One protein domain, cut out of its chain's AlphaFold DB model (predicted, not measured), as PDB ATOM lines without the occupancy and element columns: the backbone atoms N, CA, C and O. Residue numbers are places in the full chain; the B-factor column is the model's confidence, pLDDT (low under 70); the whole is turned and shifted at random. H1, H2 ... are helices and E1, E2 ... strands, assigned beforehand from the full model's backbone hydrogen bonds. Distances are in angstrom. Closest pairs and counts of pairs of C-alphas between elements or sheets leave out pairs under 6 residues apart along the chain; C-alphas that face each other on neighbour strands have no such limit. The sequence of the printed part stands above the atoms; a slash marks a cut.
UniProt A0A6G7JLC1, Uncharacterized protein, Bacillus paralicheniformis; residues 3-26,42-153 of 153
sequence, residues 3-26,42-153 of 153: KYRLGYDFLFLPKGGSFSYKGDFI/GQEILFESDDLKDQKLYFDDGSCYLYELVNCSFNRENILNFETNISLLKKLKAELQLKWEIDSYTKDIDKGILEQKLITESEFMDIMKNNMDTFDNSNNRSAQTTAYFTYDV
ATOM      1  N   LYS A   3     -11.016 -14.659   3.051       90.88
ATOM      2  CA  LYS A   3     -11.199 -13.677   4.117       90.88
ATOM      3  C   LYS A   3     -10.212 -12.546   3.911       90.88
ATOM      4  O   LYS A   3      -9.045 -12.804   3.627       90.88
ATOM      5  N   TYR A   4     -10.679 -11.315   4.042       92.44
ATOM      6  CA  TYR A   4      -9.840 -10.151   3.814       92.44
ATOM      7  C   TYR A   4     -10.232  -8.963   4.690       92.44
ATOM      8  O   TYR A   4     -11.359  -8.849   5.180       92.44
ATOM      9  N   ARG A   5      -9.274  -8.054   4.855       95.12
ATOM     10  CA  ARG A   5      -9.489  -6.683   5.332       95.12
ATOM     11  C   ARG A   5      -9.758  -5.767   4.148       95.12
ATOM     12  O   ARG A   5      -9.228  -6.000   3.064       95.12
ATOM     13  N   LEU A   6     -10.548  -4.724   4.370       95.50
ATOM     14  CA  LEU A   6     -10.845  -3.694   3.376       95.50
ATOM     15  C   LEU A   6     -10.029  -2.436   3.653       95.50
ATOM     16  O   LEU A   6      -9.900  -2.007   4.802       95.50
ATOM     17  N   GLY A   7      -9.505  -1.841   2.591       96.75
ATOM     18  CA  GLY A   7      -8.850  -0.546   2.622       96.75
ATOM     19  C   GLY A   7      -9.357   0.369   1.518       96.75
ATOM     20  O   GLY A   7      -9.950  -0.098   0.546       96.75
ATOM     21  N   TYR A   8      -9.143   1.669   1.690       97.81
ATOM     22  CA  TYR A   8      -9.625   2.711   0.782       97.81
ATOM     23  C   TYR A   8      -8.563   3.785   0.592       97.81
ATOM     24  O   TYR A   8      -7.755   4.034   1.492       97.81
ATOM     25  N   ASP A   9      -8.578   4.427  -0.569       97.69
ATOM     26  CA  ASP A   9      -7.810   5.642  -0.805       97.69
ATOM     27  C   ASP A   9      -8.515   6.867  -0.198       97.69
ATOM     28  O   ASP A   9      -9.739   6.979  -0.172       97.69
ATOM     29  N   PHE A  10      -7.722   7.825   0.268       98.12
ATOM     30  CA  PHE A  10      -8.165   9.178   0.576       98.12
ATOM     31  C   PHE A  10      -7.370  10.143  -0.299       98.12
ATOM     32  O   PHE A  10      -6.171  10.356  -0.088       98.12
ATOM     33  N   LEU A  11      -8.047  10.682  -1.310       97.75
ATOM     34  CA  LEU A  11      -7.473  11.479  -2.384       97.75
ATOM     35  C   LEU A  11      -7.436  12.968  -2.022       97.75
ATOM     36  O   LEU A  11      -8.454  13.583  -1.690       97.75
ATOM     37  N   PHE A  12      -6.258  13.560  -2.163       98.25
ATOM     38  CA  PHE A  12      -5.987  14.980  -2.015       98.25
ATOM     39  C   PHE A  12      -5.791  15.611  -3.384       98.25
ATOM     40  O   PHE A  12      -4.816  15.341  -4.093       98.25
ATOM     41  N   LEU A  13      -6.720  16.493  -3.736       97.69
ATOM     42  CA  LEU A  13      -6.719  17.176  -5.015       97.69
ATOM     43  C   LEU A  13      -6.041  18.546  -4.886       97.69
ATOM     44  O   LEU A  13      -6.450  19.360  -4.048       97.69
ATOM     45  N   PRO A  14      -5.017  18.834  -5.700       97.56
ATOM     46  CA  PRO A  14      -4.420  20.157  -5.778       97.56
ATOM     47  C   PRO A  14      -5.407  21.200  -6.330       97.56
ATOM     48  O   PRO A  14      -6.209  20.951  -7.235       97.56
ATOM     49  N   LYS A  15      -5.356  22.415  -5.780       96.56
ATOM     50  CA  LYS A  15      -6.134  23.554  -6.269       96.56
ATOM     51  C   LYS A  15      -5.629  23.959  -7.653       96.56
ATOM     52  O   LYS A  15      -4.464  24.296  -7.814       96.56
ATOM     53  N   GLY A  16      -6.544  24.026  -8.618       92.38
ATOM     54  CA  GLY A  16      -6.216  24.376 -10.003       92.38
ATOM     55  C   GLY A  16      -5.844  23.177 -10.880       92.38
ATOM     56  O   GLY A  16      -5.469  23.389 -12.029       92.38
ATOM     57  N   GLY A  17      -5.995  21.948 -10.374       94.75
ATOM     58  CA  GLY A  17      -5.556  20.738 -11.066       94.75
ATOM     59  C   GLY A  17      -4.071  20.493 -10.820       94.75
ATOM     60  O   GLY A  17      -3.565  20.802  -9.746       94.75
ATOM     61  N   SER A  18      -3.373  19.945 -11.803       97.75
ATOM     62  CA  SER A  18      -2.004  19.458 -11.640       97.75
ATOM     63  C   SER A  18      -0.958  20.561 -11.421       97.75
ATOM     64  O   SER A  18      -1.102  21.689 -11.896       97.75
ATOM     65  N   PHE A  19       0.133  20.234 -10.725       98.25
ATOM     66  CA  PHE A  19       1.231  21.160 -10.418       98.25
ATOM     67  C   PHE A  19       2.605  20.497 -10.570       98.25
ATOM     68  O   PHE A  19       2.743  19.283 -10.454       98.25
ATOM     69  N   SER A  20       3.642  21.299 -10.826       98.19
ATOM     70  CA  SER A  20       5.008  20.793 -10.994       98.19
ATOM     71  C   SER A  20       5.776  20.772  -9.676       98.19
ATOM     72  O   SER A  20       5.865  21.793  -8.994       98.19
ATOM     73  N   TYR A  21       6.419  19.649  -9.355       98.25
ATOM     74  CA  TYR A  21       7.294  19.522  -8.190       98.25
ATOM     75  C   TYR A  21       8.445  18.548  -8.462       98.25
ATOM     76  O   TYR A  21       8.224  17.408  -8.853       98.25
ATOM     77  N   LYS A  22       9.693  19.005  -8.275       97.00
ATOM     78  CA  LYS A  22      10.928  18.210  -8.464       97.00
ATOM     79  C   LYS A  22      10.981  17.389  -9.772       97.00
ATOM     80  O   LYS A  22      11.543  16.302  -9.807       97.00
ATOM     81  N   GLY A  23      10.446  17.948 -10.860       95.94
ATOM     82  CA  GLY A  23      10.453  17.328 -12.191       95.94
ATOM     83  C   GLY A  23       9.230  16.464 -12.509       95.94
ATOM     84  O   GLY A  23       9.060  16.092 -13.666       95.94
ATOM     85  N   ASP A  24       8.356  16.210 -11.535       97.94
ATOM     86  CA  ASP A  24       7.072  15.550 -11.747       97.94
ATOM     87  C   ASP A  24       5.950  16.574 -11.950       97.94
ATOM     88  O   ASP A  24       5.957  17.646 -11.343       97.94
ATOM     89  N   PHE A  25       4.970  16.223 -12.786       98.31
ATOM     90  CA  PHE A  25       3.697  16.934 -12.905       98.31
ATOM     91  C   PHE A  25       2.636  16.110 -12.179       98.31
ATOM     92  O   PHE A  25       2.300  15.010 -12.610       98.31
ATOM     93  N   ILE A  26       2.201  16.587 -11.017       98.69
ATOM     94  CA  ILE A  26       1.414  15.827 -10.045       98.69
ATOM     95  C   ILE A  26      -0.036  16.285 -10.121       98.69
ATOM     96  O   ILE A  26      -0.316  17.463  -9.896       98.69
ATOM     97  N   GLY A  42     -14.139  -8.511  21.032       89.69
ATOM     98  CA  GLY A  42     -12.793  -8.186  20.565       89.69
ATOM     99  C   GLY A  42     -12.300  -9.074  19.419       89.69
ATOM    100  O   GLY A  42     -11.108  -9.064  19.105       89.69
ATOM    101  N   GLN A  43     -13.188  -9.841  18.787       91.81
ATOM    102  CA  GLN A  43     -12.874 -10.658  17.619       91.81
ATOM    103  C   GLN A  43     -12.908  -9.800  16.355       91.81
ATOM    104  O   GLN A  43     -13.831  -9.011  16.150       91.81
ATOM    105  N   GLU A  44     -11.903  -9.965  15.497       93.25
ATOM    106  CA  GLU A  44     -11.845  -9.257  14.220       93.25
ATOM    107  C   GLU A  44     -12.922  -9.784  13.262       93.25
ATOM    108  O   GLU A  44     -13.018 -10.985  12.998       93.25
ATOM    109  N   ILE A  45     -13.723  -8.866  12.727       89.88
ATOM    110  CA  ILE A  45     -14.700  -9.125  11.677       89.88
ATOM    111  C   ILE A  45     -13.981  -8.978  10.337       89.88
ATOM    112  O   ILE A  45     -13.567  -7.884   9.954       89.88
ATOM    113  N   LEU A  46     -13.845 -10.096   9.626       91.56
ATOM    114  CA  LEU A  46     -13.281 -10.144   8.280       91.56
ATOM    115  C   LEU A  46     -14.395 -10.145   7.233       91.56
ATOM    116  O   LEU A  46     -15.486 -10.667   7.466       91.56
ATOM    117  N   PHE A  47     -14.093  -9.591   6.064       89.12
ATOM    118  CA  PHE A  47     -14.988  -9.615   4.913       89.12
ATOM    119  C   PHE A  47     -14.746 -10.872   4.095       89.12
ATOM    120  O   PHE A  47     -13.616 -11.354   4.000       89.12
ATOM    121  N   GLU A  48     -15.814 -11.409   3.514       86.81
ATOM    122  CA  GLU A  48     -15.758 -12.688   2.817       86.81
ATOM    123  C   GLU A  48     -16.359 -12.562   1.415       86.81
ATOM    124  O   GLU A  48     -17.490 -12.106   1.239       86.81
ATOM    125  N   SER A  49     -15.586 -12.943   0.400       83.00
ATOM    126  CA  SER A  49     -16.041 -13.023  -0.990       83.00
ATOM    127  C   SER A  49     -15.122 -13.943  -1.795       83.00
ATOM    128  O   SER A  49     -14.004 -14.247  -1.369       83.00
ATOM    129  N   ASP A  50     -15.600 -14.437  -2.933       81.06
ATOM    130  CA  ASP A  50     -14.752 -15.156  -3.890       81.06
ATOM    131  C   ASP A  50     -14.033 -14.183  -4.845       81.06
ATOM    132  O   ASP A  50     -12.912 -14.469  -5.268       81.06
ATOM    133  N   ASP A  51     -14.622 -13.000  -5.072       80.75
ATOM    134  CA  ASP A  51     -14.095 -11.916  -5.907       80.75
ATOM    135  C   ASP A  51     -13.837 -10.644  -5.082       80.75
ATOM    136  O   ASP A  51     -14.441 -10.432  -4.030       80.75
ATOM    137  N   LEU A  52     -12.960  -9.756  -5.569       74.56
ATOM    138  CA  LEU A  52     -12.730  -8.454  -4.938       74.56
ATOM    139  C   LEU A  52     -14.027  -7.636  -4.962       74.56
ATOM    140  O   LEU A  52     -14.509  -7.244  -6.026       74.56
ATOM    141  N   LYS A  53     -14.592  -7.396  -3.780       83.38
ATOM    142  CA  LYS A  53     -15.865  -6.698  -3.632       83.38
ATOM    143  C   LYS A  53     -15.840  -5.774  -2.424       83.38
ATOM    144  O   LYS A  53     -15.540  -6.210  -1.311       83.38
ATOM    145  N   ASP A  54     -16.215  -4.522  -2.657       85.44
ATOM    146  CA  ASP A  54     -16.494  -3.568  -1.591       85.44
ATOM    147  C   ASP A  54     -17.744  -4.006  -0.816       85.44
ATOM    148  O   ASP A  54     -18.751  -4.424  -1.404       85.44
ATOM    149  N   GLN A  55     -17.680  -3.948   0.510       86.75
ATOM    150  CA  GLN A  55     -18.737  -4.441   1.382       86.75
ATOM    151  C   GLN A  55     -19.153  -3.374   2.388       86.75
ATOM    152  O   GLN A  55     -18.339  -2.627   2.925       86.75
ATOM    153  N   LYS A  56     -20.458  -3.331   2.657       89.56
ATOM    154  CA  LYS A  56     -21.054  -2.415   3.626       89.56
ATOM    155  C   LYS A  56     -21.195  -3.071   4.988       89.56
ATOM    156  O   LYS A  56     -21.472  -4.266   5.081       89.56
ATOM    157  N   LEU A  57     -21.119  -2.251   6.026       86.88
ATOM    158  CA  LEU A  57     -21.682  -2.573   7.327       86.88
ATOM    159  C   LEU A  57     -23.178  -2.253   7.317       86.88
ATOM    160  O   LEU A  57     -23.595  -1.229   6.773       86.88
ATOM    161  N   TYR A  58     -23.976  -3.128   7.921       84.44
ATOM    162  CA  TYR A  58     -25.430  -3.001   7.998       84.44
ATOM    163  C   TYR A  58     -25.872  -2.789   9.442       84.44
ATOM    164  O   TYR A  58     -25.302  -3.368  10.367       84.44
ATOM    165  N   PHE A  59     -26.902  -1.972   9.621       82.38
ATOM    166  CA  PHE A  59     -27.528  -1.667  10.904       82.38
ATOM    167  C   PHE A  59     -29.031  -1.412  10.694       82.38
ATOM    168  O   PHE A  59     -29.495  -1.309   9.560       82.38
ATOM    169  N   ASP A  60     -29.807  -1.353  11.777       77.88
ATOM    170  CA  ASP A  60     -31.276  -1.460  11.733       77.88
ATOM    171  C   ASP A  60     -31.968  -0.448  10.789       77.88
ATOM    172  O   ASP A  60     -32.987  -0.778  10.185       77.88
ATOM    173  N   ASP A  61     -31.424   0.768  10.642       81.75
ATOM    174  CA  ASP A  61     -31.967   1.844   9.800       81.75
ATOM    175  C   ASP A  61     -31.114   2.167   8.554       81.75
ATOM    176  O   ASP A  61     -31.363   3.179   7.893       81.75
ATOM    177  N   GLY A  62     -30.120   1.340   8.198       86.69
ATOM    178  CA  GLY A  62     -29.299   1.609   7.019       86.69
ATOM    179  C   GLY A  62     -28.031   0.773   6.852       86.69
ATOM    180  O   GLY A  62     -27.879  -0.336   7.357       86.69
ATOM    181  N   SER A  63     -27.119   1.308   6.046       89.88
ATOM    182  CA  SER A  63     -25.807   0.714   5.797       89.88
ATOM    183  C   SER A  63     -24.799   1.800   5.444       89.88
ATOM    184  O   SER A  63     -25.194   2.858   4.951       89.88
ATOM    185  N   CYS A  64     -23.518   1.531   5.666       90.69
ATOM    186  CA  CYS A  64     -22.422   2.410   5.266       90.69
ATOM    187  C   CYS A  64     -21.201   1.600   4.827       90.69
ATOM    188  O   CYS A  64     -21.021   0.452   5.240       90.69
ATOM    189  N   TYR A  65     -20.348   2.197   4.007       92.69
ATOM    190  CA  TYR A  65     -19.004   1.694   3.741       92.69
ATOM    191  C   TYR A  65     -18.056   2.058   4.889       92.69
ATOM    192  O   TYR A  65     -18.331   2.965   5.678       92.69
ATOM    193  N   LEU A  66     -16.923   1.357   5.002       92.31
ATOM    194  CA  LEU A  66     -15.976   1.610   6.095       92.31
ATOM    195  C   LEU A  66     -15.316   2.983   6.001       92.31
ATOM    196  O   LEU A  66     -15.121   3.623   7.031       92.31
ATOM    197  N   TYR A  67     -15.009   3.455   4.788       93.69
ATOM    198  CA  TYR A  67     -14.401   4.773   4.609       93.69
ATOM    199  C   TYR A  67     -15.300   5.901   5.145       93.69
ATOM    200  O   TYR A  67     -14.798   6.930   5.572       93.69
ATOM    201  N   GLU A  68     -16.624   5.708   5.200       93.38
ATOM    202  CA  GLU A  68     -17.561   6.707   5.737       93.38
ATOM    203  C   GLU A  68     -17.449   6.869   7.266       93.38
ATOM    204  O   GLU A  68     -17.969   7.833   7.841       93.38
ATOM    205  N   LEU A  69     -16.769   5.933   7.941       92.38
ATOM    206  CA  LEU A  69     -16.542   5.953   9.387       92.38
ATOM    207  C   LEU A  69     -15.328   6.779   9.800       92.38
ATOM    208  O   LEU A  69     -15.208   7.116  10.980       92.38
ATOM    209  N   VAL A  70     -14.437   7.106   8.864       93.44
ATOM    210  CA  VAL A  70     -13.222   7.880   9.125       93.44
ATOM    211  C   VAL A  70     -13.088   8.960   8.067       93.44
ATOM    212  O   VAL A  70     -12.915   8.682   6.889       93.44
ATOM    213  N   ASN A  71     -13.125  10.214   8.499       94.31
ATOM    214  CA  ASN A  71     -12.799  11.342   7.647       94.31
ATOM    215  C   ASN A  71     -11.282  11.556   7.647       94.31
ATOM    216  O   ASN A  71     -10.680  11.671   8.715       94.31
ATOM    217  N   CYS A  72     -10.680  11.666   6.466       96.94
ATOM    218  CA  CYS A  72      -9.316  12.159   6.305       96.94
ATOM    219  C   CYS A  72      -9.363  13.558   5.690       96.94
ATOM    220  O   CYS A  72     -10.114  13.808   4.751       96.94
ATOM    221  N   SER A  73      -8.578  14.487   6.218       97.38
ATOM    222  CA  SER A  73      -8.564  15.876   5.763       97.38
ATOM    223  C   SER A  73      -7.155  16.444   5.757       97.38
ATOM    224  O   SER A  73      -6.286  16.004   6.513       97.38
ATOM    225  N   PHE A  74      -6.933  17.435   4.898       97.75
ATOM    226  CA  PHE A  74      -5.702  18.203   4.894       97.75
ATOM    227  C   PHE A  74      -5.740  19.252   6.006       97.75
ATOM    228  O   PHE A  74      -6.697  20.021   6.123       97.75
ATOM    229  N   ASN A  75      -4.674  19.318   6.796       94.94
ATOM    230  CA  ASN A  75      -4.487  20.320   7.841       94.94
ATOM    231  C   ASN A  75      -3.056  20.867   7.768       94.94
ATOM    232  O   ASN A  75      -2.112  20.096   7.666       94.94
ATOM    233  N   ARG A  76      -2.859  22.187   7.845       94.81
ATOM    234  CA  ARG A  76      -1.520  22.788   7.674       94.81
ATOM    235  C   ARG A  76      -0.507  22.386   8.752       94.81
ATOM    236  O   ARG A  76       0.687  22.385   8.478       94.81
ATOM    237  N   GLU A  77      -0.962  22.073   9.962       93.69
ATOM    238  CA  GLU A  77      -0.090  21.708  11.084       93.69
ATOM    239  C   GLU A  77       0.358  20.245  10.980       93.69
ATOM    240  O   GLU A  77       1.548  19.950  11.091       93.69
ATOM    241  N   ASN A  78      -0.584  19.337  10.702       94.06
ATOM    242  CA  ASN A  78      -0.346  17.886  10.744       94.06
ATOM    243  C   ASN A  78      -0.259  17.216   9.363       94.06
ATOM    244  O   ASN A  78       0.108  16.047   9.273       94.06
ATOM    245  N   ILE A  79      -0.560  17.945   8.284       96.69
ATOM    246  CA  ILE A  79      -0.759  17.487   6.895       96.69
ATOM    247  C   ILE A  79      -1.952  16.549   6.730       96.69
ATOM    248  O   ILE A  79      -2.829  16.840   5.922       96.69
ATOM    249  N   LEU A  80      -2.009  15.473   7.507       96.88
ATOM    250  CA  LEU A  80      -3.113  14.524   7.548       96.88
ATOM    251  C   LEU A  80      -3.817  14.639   8.898       96.88
ATOM    252  O   LEU A  80      -3.193  14.487   9.947       96.88
ATOM    253  N   ASN A  81      -5.119  14.890   8.872       96.62
ATOM    254  CA  ASN A  81      -5.970  14.849  10.053       96.62
ATOM    255  C   ASN A  81      -7.055  13.787   9.862       96.62
ATOM    256  O   ASN A  81      -7.833  13.864   8.907       96.62
ATOM    257  N   PHE A  82      -7.086  12.809  10.767       95.81
ATOM    258  CA  PHE A  82      -8.055  11.719  10.775       95.81
ATOM    259  C   PHE A  82      -9.039  11.898  11.922       95.81
ATOM    260  O   PHE A  82      -8.641  11.995  13.082       95.81
ATOM    261  N   GLU A  83     -10.326  11.874  11.603       93.81
ATOM    262  CA  GLU A  83     -11.403  11.996  12.579       93.81
ATOM    263  C   GLU A  83     -12.429  10.890  12.372       93.81
ATOM    264  O   GLU A  83     -12.804  10.564  11.247       93.81
ATOM    265  N   THR A  84     -12.913  10.311  13.465       91.44
ATOM    266  CA  THR A  84     -13.975   9.307  13.380       91.44
ATOM    267  C   THR A  84     -15.331   9.969  13.194       91.44
ATOM    268  O   THR A  84     -15.658  10.972  13.833       91.44
ATOM    269  N   ASN A  85     -16.176   9.367  12.367       89.69
ATOM    270  CA  ASN A  85     -17.568   9.761  12.240       89.69
ATOM    271  C   ASN A  85     -18.369   9.218  13.432       89.69
ATOM    272  O   ASN A  85     -19.048   8.194  13.347       89.69
ATOM    273  N   ILE A  86     -18.287   9.917  14.567       85.25
ATOM    274  CA  ILE A  86     -18.928   9.518  15.833       85.25
ATOM    275  C   ILE A  86     -20.439   9.308  15.656       85.25
ATOM    276  O   ILE A  86     -21.018   8.430  16.296       85.25
ATOM    277  N   SER A  87     -21.095  10.100  14.801       86.62
ATOM    278  CA  SER A  87     -22.534   9.954  14.554       86.62
ATOM    279  C   SER A  87     -22.856   8.607  13.910       86.62
ATOM    280  O   SER A  87     -23.780   7.932  14.365       86.62
ATOM    281  N   LEU A  88     -22.074   8.194  12.913       85.81
ATOM    282  CA  LEU A  88     -22.251   6.919  12.225       85.81
ATOM    283  C   LEU A  88     -21.809   5.731  13.094       85.81
ATOM    284  O   LEU A  88     -22.521   4.734  13.176       85.81
ATOM    285  N   LEU A  89     -20.713   5.869  13.845       83.31
ATOM    286  CA  LEU A  89     -20.272   4.853  14.812       83.31
ATOM    287  C   LEU A  89     -21.316   4.589  15.908       83.31
ATOM    288  O   LEU A  89     -21.536   3.443  16.289       83.31
ATOM    289  N   LYS A  90     -22.018   5.625  16.385       82.56
ATOM    290  CA  LYS A  90     -23.129   5.454  17.339       82.56
ATOM    291  C   LYS A  90     -24.299   4.663  16.747       82.56
ATOM    292  O   LYS A  90     -24.975   3.962  17.495       82.56
ATOM    293  N   LYS A  91     -24.541   4.760  15.433       82.00
ATOM    294  CA  LYS A  91     -25.574   3.964  14.743       82.00
ATOM    295  C   LYS A  91     -25.190   2.495  14.599       82.00
ATOM    296  O   LYS A  91     -26.064   1.640  14.678       82.00
ATOM    297  N   LEU A  92     -23.895   2.194  14.500       76.06
ATOM    298  CA  LEU A  92     -23.345   0.830  14.525       76.06
ATOM    299  C   LEU A  92     -23.419   0.166  15.923       76.06
ATOM    300  O   LEU A  92     -22.647  -0.737  16.230       76.06
ATOM    301  N   LYS A  93     -24.355   0.619  16.768       64.50
ATOM    302  CA  LYS A  93     -24.656   0.158  18.130       64.50
ATOM    303  C   LYS A  93     -23.518   0.265  19.152       64.50
ATOM    304  O   LYS A  93     -23.633  -0.330  20.200       64.50
ATOM    305  N   ALA A  94     -22.460   1.058  18.948       60.38
ATOM    306  CA  ALA A  94     -21.333   1.204  19.905       60.38
ATOM    307  C   ALA A  94     -20.555  -0.095  20.243       60.38
ATOM    308  O   ALA A  94     -19.525  -0.032  20.910       60.38
ATOM    309  N   GLU A  95     -21.016  -1.232  19.728       69.44
ATOM    310  CA  GLU A  95     -20.489  -2.584  19.902       69.44
ATOM    311  C   GLU A  95     -19.259  -2.842  19.016       69.44
ATOM    312  O   GLU A  95     -18.381  -3.640  19.344       69.44
ATOM    313  N   LEU A  96     -19.171  -2.141  17.877       81.31
ATOM    314  CA  LEU A  96     -18.062  -2.274  16.939       81.31
ATOM    315  C   LEU A  96     -16.910  -1.333  17.288       81.31
ATOM    316  O   LEU A  96     -17.073  -0.111  17.344       81.31
ATOM    317  N   GLN A  97     -15.712  -1.897  17.433       87.56
ATOM    318  CA  GLN A  97     -14.481  -1.120  17.545       87.56
ATOM    319  C   GLN A  97     -13.817  -1.014  16.175       87.56
ATOM    320  O   GLN A  97     -13.517  -2.021  15.533       87.56
ATOM    321  N   LEU A  98     -13.553   0.216  15.742       89.62
ATOM    322  CA  LEU A  98     -12.860   0.497  14.490       89.62
ATOM    323  C   LEU A  98     -11.411   0.892  14.768       89.62
ATOM    324  O   LEU A  98     -11.147   1.810  15.546       89.62
ATOM    325  N   LYS A  99     -10.475   0.232  14.091       93.25
ATOM    326  CA  LYS A  99      -9.073   0.645  13.997       93.25
ATOM    327  C   LYS A  99      -8.697   0.802  12.531       93.25
ATOM    328  O   LYS A  99      -9.259   0.132  11.667       93.25
ATOM    329  N   TRP A 100      -7.730   1.663  12.262       95.50
ATOM    330  CA  TRP A 100      -7.185   1.845  10.926       95.50
ATOM    331  C   TRP A 100      -5.695   2.153  10.994       95.50
ATOM    332  O   TRP A 100      -5.193   2.646  12.006       95.50
ATOM    333  N   GLU A 101      -4.997   1.844   9.911       96.38
ATOM    334  CA  GLU A 101      -3.591   2.178   9.714       96.38
ATOM    335  C   GLU A 101      -3.371   2.662   8.285       96.38
ATOM    336  O   GLU A 101      -4.096   2.273   7.368       96.38
ATOM    337  N   ILE A 102      -2.386   3.537   8.100       97.88
ATOM    338  CA  ILE A 102      -1.948   3.910   6.760       97.88
ATOM    339  C   ILE A 102      -1.135   2.742   6.209       97.88
ATOM    340  O   ILE A 102      -0.126   2.356   6.795       97.88
ATOM    341  N   ASP A 103      -1.594   2.189   5.094       98.12
ATOM    342  CA  ASP A 103      -0.931   1.101   4.382       98.12
ATOM    343  C   ASP A 103       0.153   1.645   3.444       98.12
ATOM    344  O   ASP A 103       1.289   1.171   3.432       98.12
ATOM    345  N   SER A 104      -0.187   2.670   2.663       98.44
ATOM    346  CA  SER A 104       0.697   3.185   1.623       98.44
ATOM    347  C   SER A 104       0.358   4.616   1.206       98.44
ATOM    348  O   SER A 104      -0.715   5.144   1.497       98.44
ATOM    349  N   TYR A 105       1.300   5.246   0.504       98.75
ATOM    350  CA  TYR A 105       1.168   6.592  -0.044       98.75
ATOM    351  C   TYR A 105       1.369   6.546  -1.549       98.75
ATOM    352  O   TYR A 105       2.259   5.853  -2.047       98.75
ATOM    353  N   THR A 106       0.574   7.315  -2.277       98.62
ATOM    354  CA  THR A 106       0.688   7.406  -3.728       98.62
ATOM    355  C   THR A 106       0.663   8.852  -4.197       98.62
ATOM    356  O   THR A 106       0.164   9.753  -3.515       98.62
ATOM    357  N   LYS A 107       1.231   9.070  -5.378       98.44
ATOM    358  CA  LYS A 107       1.026  10.276  -6.176       98.44
ATOM    359  C   LYS A 107       0.597   9.883  -7.574       98.44
ATOM    360  O   LYS A 107       1.104   8.903  -8.120       98.44
ATOM    361  N   ASP A 108      -0.245  10.703  -8.169       98.12
ATOM    362  CA  ASP A 108      -0.684  10.522  -9.540       98.12
ATOM    363  C   ASP A 108       0.098  11.470 -10.442       98.12
ATOM    364  O   ASP A 108       0.016  12.694 -10.304       98.12
ATOM    365  N   ILE A 109       0.878  10.902 -11.359       98.44
ATOM    366  CA  ILE A 109       1.601  11.664 -12.374       98.44
ATOM    367  C   ILE A 109       0.651  11.961 -13.524       98.44
ATOM    368  O   ILE A 109       0.118  11.046 -14.149       98.44
ATOM    369  N   ASP A 110       0.474  13.238 -13.828       97.94
ATOM    370  CA  ASP A 110      -0.356  13.690 -14.932       97.94
ATOM    371  C   ASP A 110       0.447  13.700 -16.241       97.94
ATOM    372  O   ASP A 110       1.412  14.451 -16.414       97.94
ATOM    373  N   LYS A 111       0.039  12.844 -17.180       95.62
ATOM    374  CA  LYS A 111       0.543  12.808 -18.564       95.62
ATOM    375  C   LYS A 111      -0.580  12.998 -19.590       95.62
ATOM    376  O   LYS A 111      -0.492  12.491 -20.707       95.62
ATOM    377  N   GLY A 112      -1.666  13.667 -19.200       93.25
ATOM    378  CA  GLY A 112      -2.954  13.676 -19.907       93.25
ATOM    379  C   GLY A 112      -3.911  12.573 -19.438       93.25
ATOM    380  O   GLY A 112      -5.110  12.646 -19.692       93.25
ATOM    381  N   ILE A 113      -3.383  11.587 -18.711       93.25
ATOM    382  CA  ILE A 113      -4.100  10.658 -17.837       93.25
ATOM    383  C   ILE A 113      -3.340  10.594 -16.510       93.25
ATOM    384  O   ILE A 113      -2.122  10.792 -16.490       93.25
ATOM    385  N   LEU A 114      -4.055  10.336 -15.416       95.31
ATOM    386  CA  LEU A 114      -3.455  10.187 -14.095       95.31
ATOM    387  C   LEU A 114      -2.871   8.779 -13.946       95.31
ATOM    388  O   LEU A 114      -3.600   7.788 -13.953       95.31
ATOM    389  N   GLU A 115      -1.546   8.697 -13.840       96.56
ATOM    390  CA  GLU A 115      -0.812   7.456 -13.590       96.56
ATOM    391  C   GLU A 115      -0.365   7.392 -12.129       96.56
ATOM    392  O   GLU A 115       0.564   8.096 -11.720       96.56
ATOM    393  N   GLN A 116      -0.992   6.508 -11.358       96.88
ATOM    394  CA  GLN A 116      -0.649   6.315  -9.955       96.88
ATOM    395  C   GLN A 116       0.744   5.700  -9.785       96.88
ATOM    396  O   GLN A 116       1.125   4.741 -10.464       96.88
ATOM    397  N   LYS A 117       1.503   6.232  -8.827       98.12
ATOM    398  CA  LYS A 117       2.794   5.706  -8.389       98.12
ATOM    399  C   LYS A 117       2.846   5.609  -6.874       98.12
ATOM    400  O   LYS A 117       2.553   6.577  -6.176       98.12
ATOM    401  N   LEU A 118       3.297   4.457  -6.385       98.44
ATOM    402  CA  LEU A 118       3.655   4.268  -4.984       98.44
ATOM    403  C   LEU A 118       4.868   5.138  -4.634       98.44
ATOM    404  O   LEU A 118       5.843   5.176  -5.388       98.44
ATOM    405  N   ILE A 119       4.806   5.805  -3.488       98.69
ATOM    406  CA  ILE A 119       5.880   6.641  -2.947       98.69
ATOM    407  C   ILE A 119       6.079   6.355  -1.462       98.69
ATOM    408  O   ILE A 119       5.250   5.718  -0.809       98.69
ATOM    409  N   THR A 120       7.194   6.823  -0.911       98.69
ATOM    410  CA  THR A 120       7.430   6.734   0.531       98.69
ATOM    411  C   THR A 120       6.606   7.778   1.283       98.69
ATOM    412  O   THR A 120       6.271   8.835   0.746       98.69
ATOM    413  N   GLU A 121       6.359   7.538   2.573       98.50
ATOM    414  CA  GLU A 121       5.799   8.554   3.474       98.50
ATOM    415  C   GLU A 121       6.630   9.844   3.456       98.50
ATOM    416  O   GLU A 121       6.088  10.946   3.412       98.50
ATOM    417  N   SER A 122       7.963   9.721   3.456       98.50
ATOM    418  CA  SER A 122       8.861  10.877   3.446       98.50
ATOM    419  C   SER A 122       8.691  11.737   2.195       98.50
ATOM    420  O   SER A 122       8.682  12.962   2.302       98.50
ATOM    421  N   GLU A 123       8.518  11.116   1.029       98.69
ATOM    422  CA  GLU A 123       8.259  11.812  -0.227       98.69
ATOM    423  C   GLU A 123       6.864  12.443  -0.234       98.69
ATOM    424  O   GLU A 123       6.725  13.611  -0.599       98.69
ATOM    425  N   PHE A 124       5.844  11.722   0.239       98.69
ATOM    426  CA  PHE A 124       4.492  12.259   0.389       98.69
ATOM    427  C   PHE A 124       4.493  13.518   1.265       98.69
ATOM    428  O   PHE A 124       3.996  14.571   0.863       98.69
ATOM    429  N   MET A 125       5.105  13.436   2.447       98.31
ATOM    430  CA  MET A 125       5.161  14.544   3.398       98.31
ATOM    431  C   MET A 125       5.973  15.722   2.862       98.31
ATOM    432  O   MET A 125       5.597  16.870   3.098       98.31
ATOM    433  N   ASP A 126       7.055  15.467   2.129       98.56
ATOM    434  CA  ASP A 126       7.838  16.498   1.446       98.56
ATOM    435  C   ASP A 126       7.000  17.232   0.385       98.56
ATOM    436  O   ASP A 126       6.944  18.464   0.402       98.56
ATOM    437  N   ILE A 127       6.270  16.509  -0.471       98.62
ATOM    438  CA  ILE A 127       5.377  17.114  -1.473       98.62
ATOM    439  C   ILE A 127       4.296  17.954  -0.785       98.62
ATOM    440  O   ILE A 127       4.134  19.132  -1.107       98.62
ATOM    441  N   MET A 128       3.583  17.388   0.188       98.25
ATOM    442  CA  MET A 128       2.457  18.064   0.839       98.25
ATOM    443  C   MET A 128       2.899  19.315   1.614       98.25
ATOM    444  O   MET A 128       2.262  20.364   1.508       98.25
ATOM    445  N   LYS A 129       4.020  19.251   2.350       98.06
ATOM    446  CA  LYS A 129       4.546  20.386   3.137       98.06
ATOM    447  C   LYS A 129       5.090  21.512   2.267       98.06
ATOM    448  O   LYS A 129       4.920  22.678   2.606       98.06
ATOM    449  N   ASN A 130       5.736  21.196   1.149       98.25
ATOM    450  CA  ASN A 130       6.266  22.232   0.260       98.25
ATOM    451  C   ASN A 130       5.197  22.847  -0.655       98.25
ATOM    452  O   ASN A 130       5.478  23.835  -1.327       98.25
ATOM    453  N   ASN A 131       3.979  22.294  -0.676       98.06
ATOM    454  CA  ASN A 131       2.888  22.739  -1.544       98.06
ATOM    455  C   ASN A 131       1.574  22.934  -0.764       98.06
ATOM    456  O   ASN A 131       0.491  22.724  -1.306       98.06
ATOM    457  N   MET A 132       1.647  23.335   0.510       97.62
ATOM    458  CA  MET A 132       0.468  23.425   1.387       97.62
ATOM    459  C   MET A 132      -0.651  24.297   0.812       97.62
ATOM    460  O   MET A 132      -1.809  23.905   0.872       97.62
ATOM    461  N   ASP A 133      -0.330  25.445   0.211       97.50
ATOM    462  CA  ASP A 133      -1.341  26.353  -0.356       97.50
ATOM    463  C   ASP A 133      -2.079  25.746  -1.561       97.50
ATOM    464  O   ASP A 133      -3.211  26.125  -1.866       97.50
ATOM    465  N   THR A 134      -1.457  24.773  -2.228       97.62
ATOM    466  CA  THR A 134      -2.081  23.984  -3.289       97.62
ATOM    467  C   THR A 134      -3.121  23.021  -2.702       97.62
ATOM    468  O   THR A 134      -4.195  22.846  -3.280       97.62
ATOM    469  N   PHE A 135      -2.852  22.423  -1.539       97.75
ATOM    470  CA  PHE A 135      -3.729  21.428  -0.907       97.75
ATOM    471  C   PHE A 135      -4.718  22.009   0.113       97.75
ATOM    472  O   PHE A 135      -5.708  21.351   0.433       97.75
ATOM    473  N   ASP A 136      -4.521  23.246   0.564       96.88
ATOM    474  CA  ASP A 136      -5.431  23.979   1.447       96.88
ATOM    475  C   ASP A 136      -6.657  24.493   0.673       96.88
ATOM    476  O   ASP A 136      -6.778  25.662   0.292       96.88
ATOM    477  N   ASN A 137      -7.559  23.569   0.345       96.31
ATOM    478  CA  ASN A 137      -8.751  23.844  -0.445       96.31
ATOM    479  C   ASN A 137      -9.958  23.010   0.018       96.31
ATOM    480  O   ASN A 137      -9.839  22.074   0.806       96.31
ATOM    481  N   SER A 138     -11.152  23.371  -0.461       95.31
ATOM    482  CA  SER A 138     -12.410  22.763  -0.013       95.31
ATOM    483  C   SER A 138     -12.517  21.269  -0.304       95.31
ATOM    484  O   SER A 138     -13.133  20.567   0.494       95.31
ATOM    485  N   ASN A 139     -11.911  20.781  -1.390       94.75
ATOM    486  CA  ASN A 139     -11.966  19.363  -1.756       94.75
ATOM    487  C   ASN A 139     -11.212  18.487  -0.750       94.75
ATOM    488  O   ASN A 139     -11.534  17.316  -0.611       94.75
ATOM    489  N   ASN A 140     -10.253  19.065  -0.022       97.00
ATOM    490  CA  ASN A 140      -9.404  18.346   0.923       97.00
ATOM    491  C   ASN A 140      -9.841  18.534   2.385       97.00
ATOM    492  O   ASN A 140      -9.168  18.055   3.292       97.00
ATOM    493  N   ARG A 141     -10.968  19.215   2.641       94.56
ATOM    494  CA  ARG A 141     -11.575  19.282   3.988       94.56
ATOM    495  C   ARG A 141     -12.220  17.954   4.398       94.56
ATOM    496  O   ARG A 141     -12.376  17.684   5.585       94.56
ATOM    497  N   SER A 142     -12.596  17.151   3.410       94.38
ATOM    498  CA  SER A 142     -12.980  15.751   3.540       94.38
ATOM    499  C   SER A 142     -12.537  15.073   2.250       94.38
ATOM    500  O   SER A 142     -13.145  15.283   1.200       94.38
ATOM    501  N   ALA A 143     -11.399  14.388   2.318       95.38
ATOM    502  CA  ALA A 143     -10.796  13.727   1.175       95.38
ATOM    503  C   ALA A 143     -11.755  12.666   0.625       95.38
ATOM    504  O   ALA A 143     -12.395  11.926   1.374       95.38
ATOM    505  N   GLN A 144     -11.858  12.619  -0.698       94.19
ATOM    506  CA  GLN A 144     -12.721  11.666  -1.387       94.19
ATOM    507  C   GLN A 144     -12.029  10.307  -1.469       94.19
ATOM    508  O   GLN A 144     -10.807  10.246  -1.562       94.19
ATOM    509  N   THR A 145     -12.815   9.236  -1.503       95.31
ATOM    510  CA  THR A 145     -12.336   7.915  -1.919       95.31
ATOM    511  C   THR A 145     -12.780   7.644  -3.350       95.31
ATOM    512  O   THR A 145     -13.884   8.026  -3.755       95.31
ATOM    513  N   THR A 146     -11.915   7.012  -4.131       93.69
ATOM    514  CA  THR A 146     -12.171   6.616  -5.519       93.69
ATOM    515  C   THR A 146     -11.908   5.134  -5.771       93.69
ATOM    516  O   THR A 146     -12.337   4.601  -6.798       93.69
ATOM    517  N   ALA A 147     -11.257   4.450  -4.831       93.56
ATOM    518  CA  ALA A 147     -10.886   3.055  -4.930       93.56
ATOM    519  C   ALA A 147     -10.903   2.361  -3.563       93.56
ATOM    520  O   ALA A 147     -10.660   2.951  -2.511       93.56
ATOM    521  N   TYR A 148     -11.132   1.054  -3.607       94.75
ATOM    522  CA  TYR A 148     -10.949   0.162  -2.472       94.75
ATOM    523  C   TYR A 148      -9.947  -0.931  -2.840       94.75
ATOM    524  O   TYR A 148      -9.769  -1.274  -4.011       94.75
ATOM    525  N   PHE A 149      -9.300  -1.492  -1.829       94.50
ATOM    526  CA  PHE A 149      -8.371  -2.607  -1.951       94.50
ATOM    527  C   PHE A 149      -8.602  -3.615  -0.826       94.50
ATOM    528  O   PHE A 149      -9.293  -3.337   0.156       94.50
ATOM    529  N   THR A 150      -8.039  -4.811  -0.982       94.12
ATOM    530  CA  THR A 150      -8.185  -5.895  -0.009       94.12
ATOM    531  C   THR A 150      -6.835  -6.431   0.425       94.12
ATOM    532  O   THR A 150      -5.904  -6.500  -0.378       94.12
ATOM    533  N   TYR A 151      -6.753  -6.878   1.674       91.88
ATOM    534  CA  TYR A 151      -5.606  -7.615   2.194       91.88
ATOM    535  C   TYR A 151      -6.073  -8.983   2.689       91.88
ATOM    536  O   TYR A 151      -6.882  -9.042   3.617       91.88
ATOM    537  N   ASP A 152      -5.598 -10.059   2.062       89.25
ATOM    538  CA  ASP A 152      -5.940 -11.433   2.453       89.25
ATOM    539  C   ASP A 152      -5.408 -11.734   3.872       89.25
ATOM    540  O   ASP A 152      -4.301 -11.310   4.224       89.25
ATOM    541  N   VAL A 153      -6.201 -12.443   4.687       84.56
ATOM    542  CA  VAL A 153      -5.888 -12.802   6.091       84.56
ATOM    543  C   VAL A 153      -5.870 -14.311   6.294       84.56
ATOM    544  O   VAL A 153      -6.805 -14.986   5.806       84.56
TER     545      VAL A 153
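Overview. This is residues 3 to 26 and 42 to 153 of the 153 residues of an uncharacterized protein of Bacillus paralicheniformis (UniProt A0A6G7JLC1). Look first for two long strands, E1 and E9, that cross near the middle of the domain; E4 and E11 sit beside the first part of E1, and E10 folds back beside the last part of E9. The hairpin E7-E8 runs along one side, with H1 and H2 at one of its ends and H3 and H4 at the other, while the small hairpins E2-E3 and E5-E6 make the two ends of the longest axis. The printed part has 136 residues with four named helices and eleven named strands, in the order E1 E2 E3 E4 E5 E6 H1 E7 E8 H2 E9 E10 H3 H4 E11, of mixed class, and its sheets are antiparallel, the largest in the order E4 E1 E11. It is only just compact, close to loose, with a radius of gyration of the C-alphas of 16.7 A, and only just elongated, spanning 49 by 32 by 24 A.

Arrangement. Start at E1, residues 3 to 12, the inner strand, with edge strands E4, residues 47 to 49, and E11, residues 148 to 152. The pairing is staggered: within hydrogen-bond range you find N 4 and O 47, 2.9 A, and farther along E1, N 7 and O 149, 2.9 A. E9, residues 97 to 110, is near E1, with 16 pairs of C-alphas within 10 A. It forms a hairpin with E10, residues 114 to 119; N 109 and O 115 are within hydrogen-bond range at 2.8 A. The closest C-alphas of E9 and H3, residues 121 to 130, are Tyr 105 and Glu 121, 6.1 A apart. H4, residues 132 to 135, is close to H3 but not clearly touching, Met 128 and Phe 135 being the closest C-alphas at 7.3 A. In the hairpin of E7, residues 70 to 75, and E8, residues 79 to 84, N 73 and O 81 are within range at 2.9 A; the closest C-alphas of E7 and E1 are Cys 72 and Phe 10, 6.6 A. H1, residues 66 to 69, only grazes the sheet E4 E1 E11, and only just touches H2, residues 86 to 91, with 3 pairs of C-alphas within 8 A, the closest Leu 69 and Leu 88 at 6.4 A. In the hairpin of E5, residues 57 to 59, and E6, residues 62 to 64, N 57 and O 64 are within range at 2.8 A. In that of E2, residues 19 to 21, and E3, residues 24 to 26, N 19 and O 26 are at 2.9 A, and C-alphas Ile 26 and Ile 109 are the closest of E3 and E9, 4.8 A. Every O i to N i+4 pair is within range in H2 and H3; H1 and H4 are too short for such a pair.

Along the chain. Find C-alpha 3 at (-11.199, -13.677, 4.117); E1 runs 29.8 A from there. E9 starts at C-alpha 97, (-14.481, -1.120, 17.545), and runs 38.4 A. E8 measures 16.8 A, E7 15.3 A, E10 15.0 A, H3 14.1 A and E11 13.6 A, ending at C-alpha 152, (-5.940, -11.433, 2.453).

Size, cuts and confidence. The C-alphas farthest apart are Gly 23 and Asp 60, 51.6 A. Residues 27 to 41 are cut out, and C-alphas 26 and 42 are 41.4 A apart across the cut. The long link is H4 to E11, residues 136 to 147. Mean pLDDT of the printed part is 92.7; residues 93 to 95 are under 70.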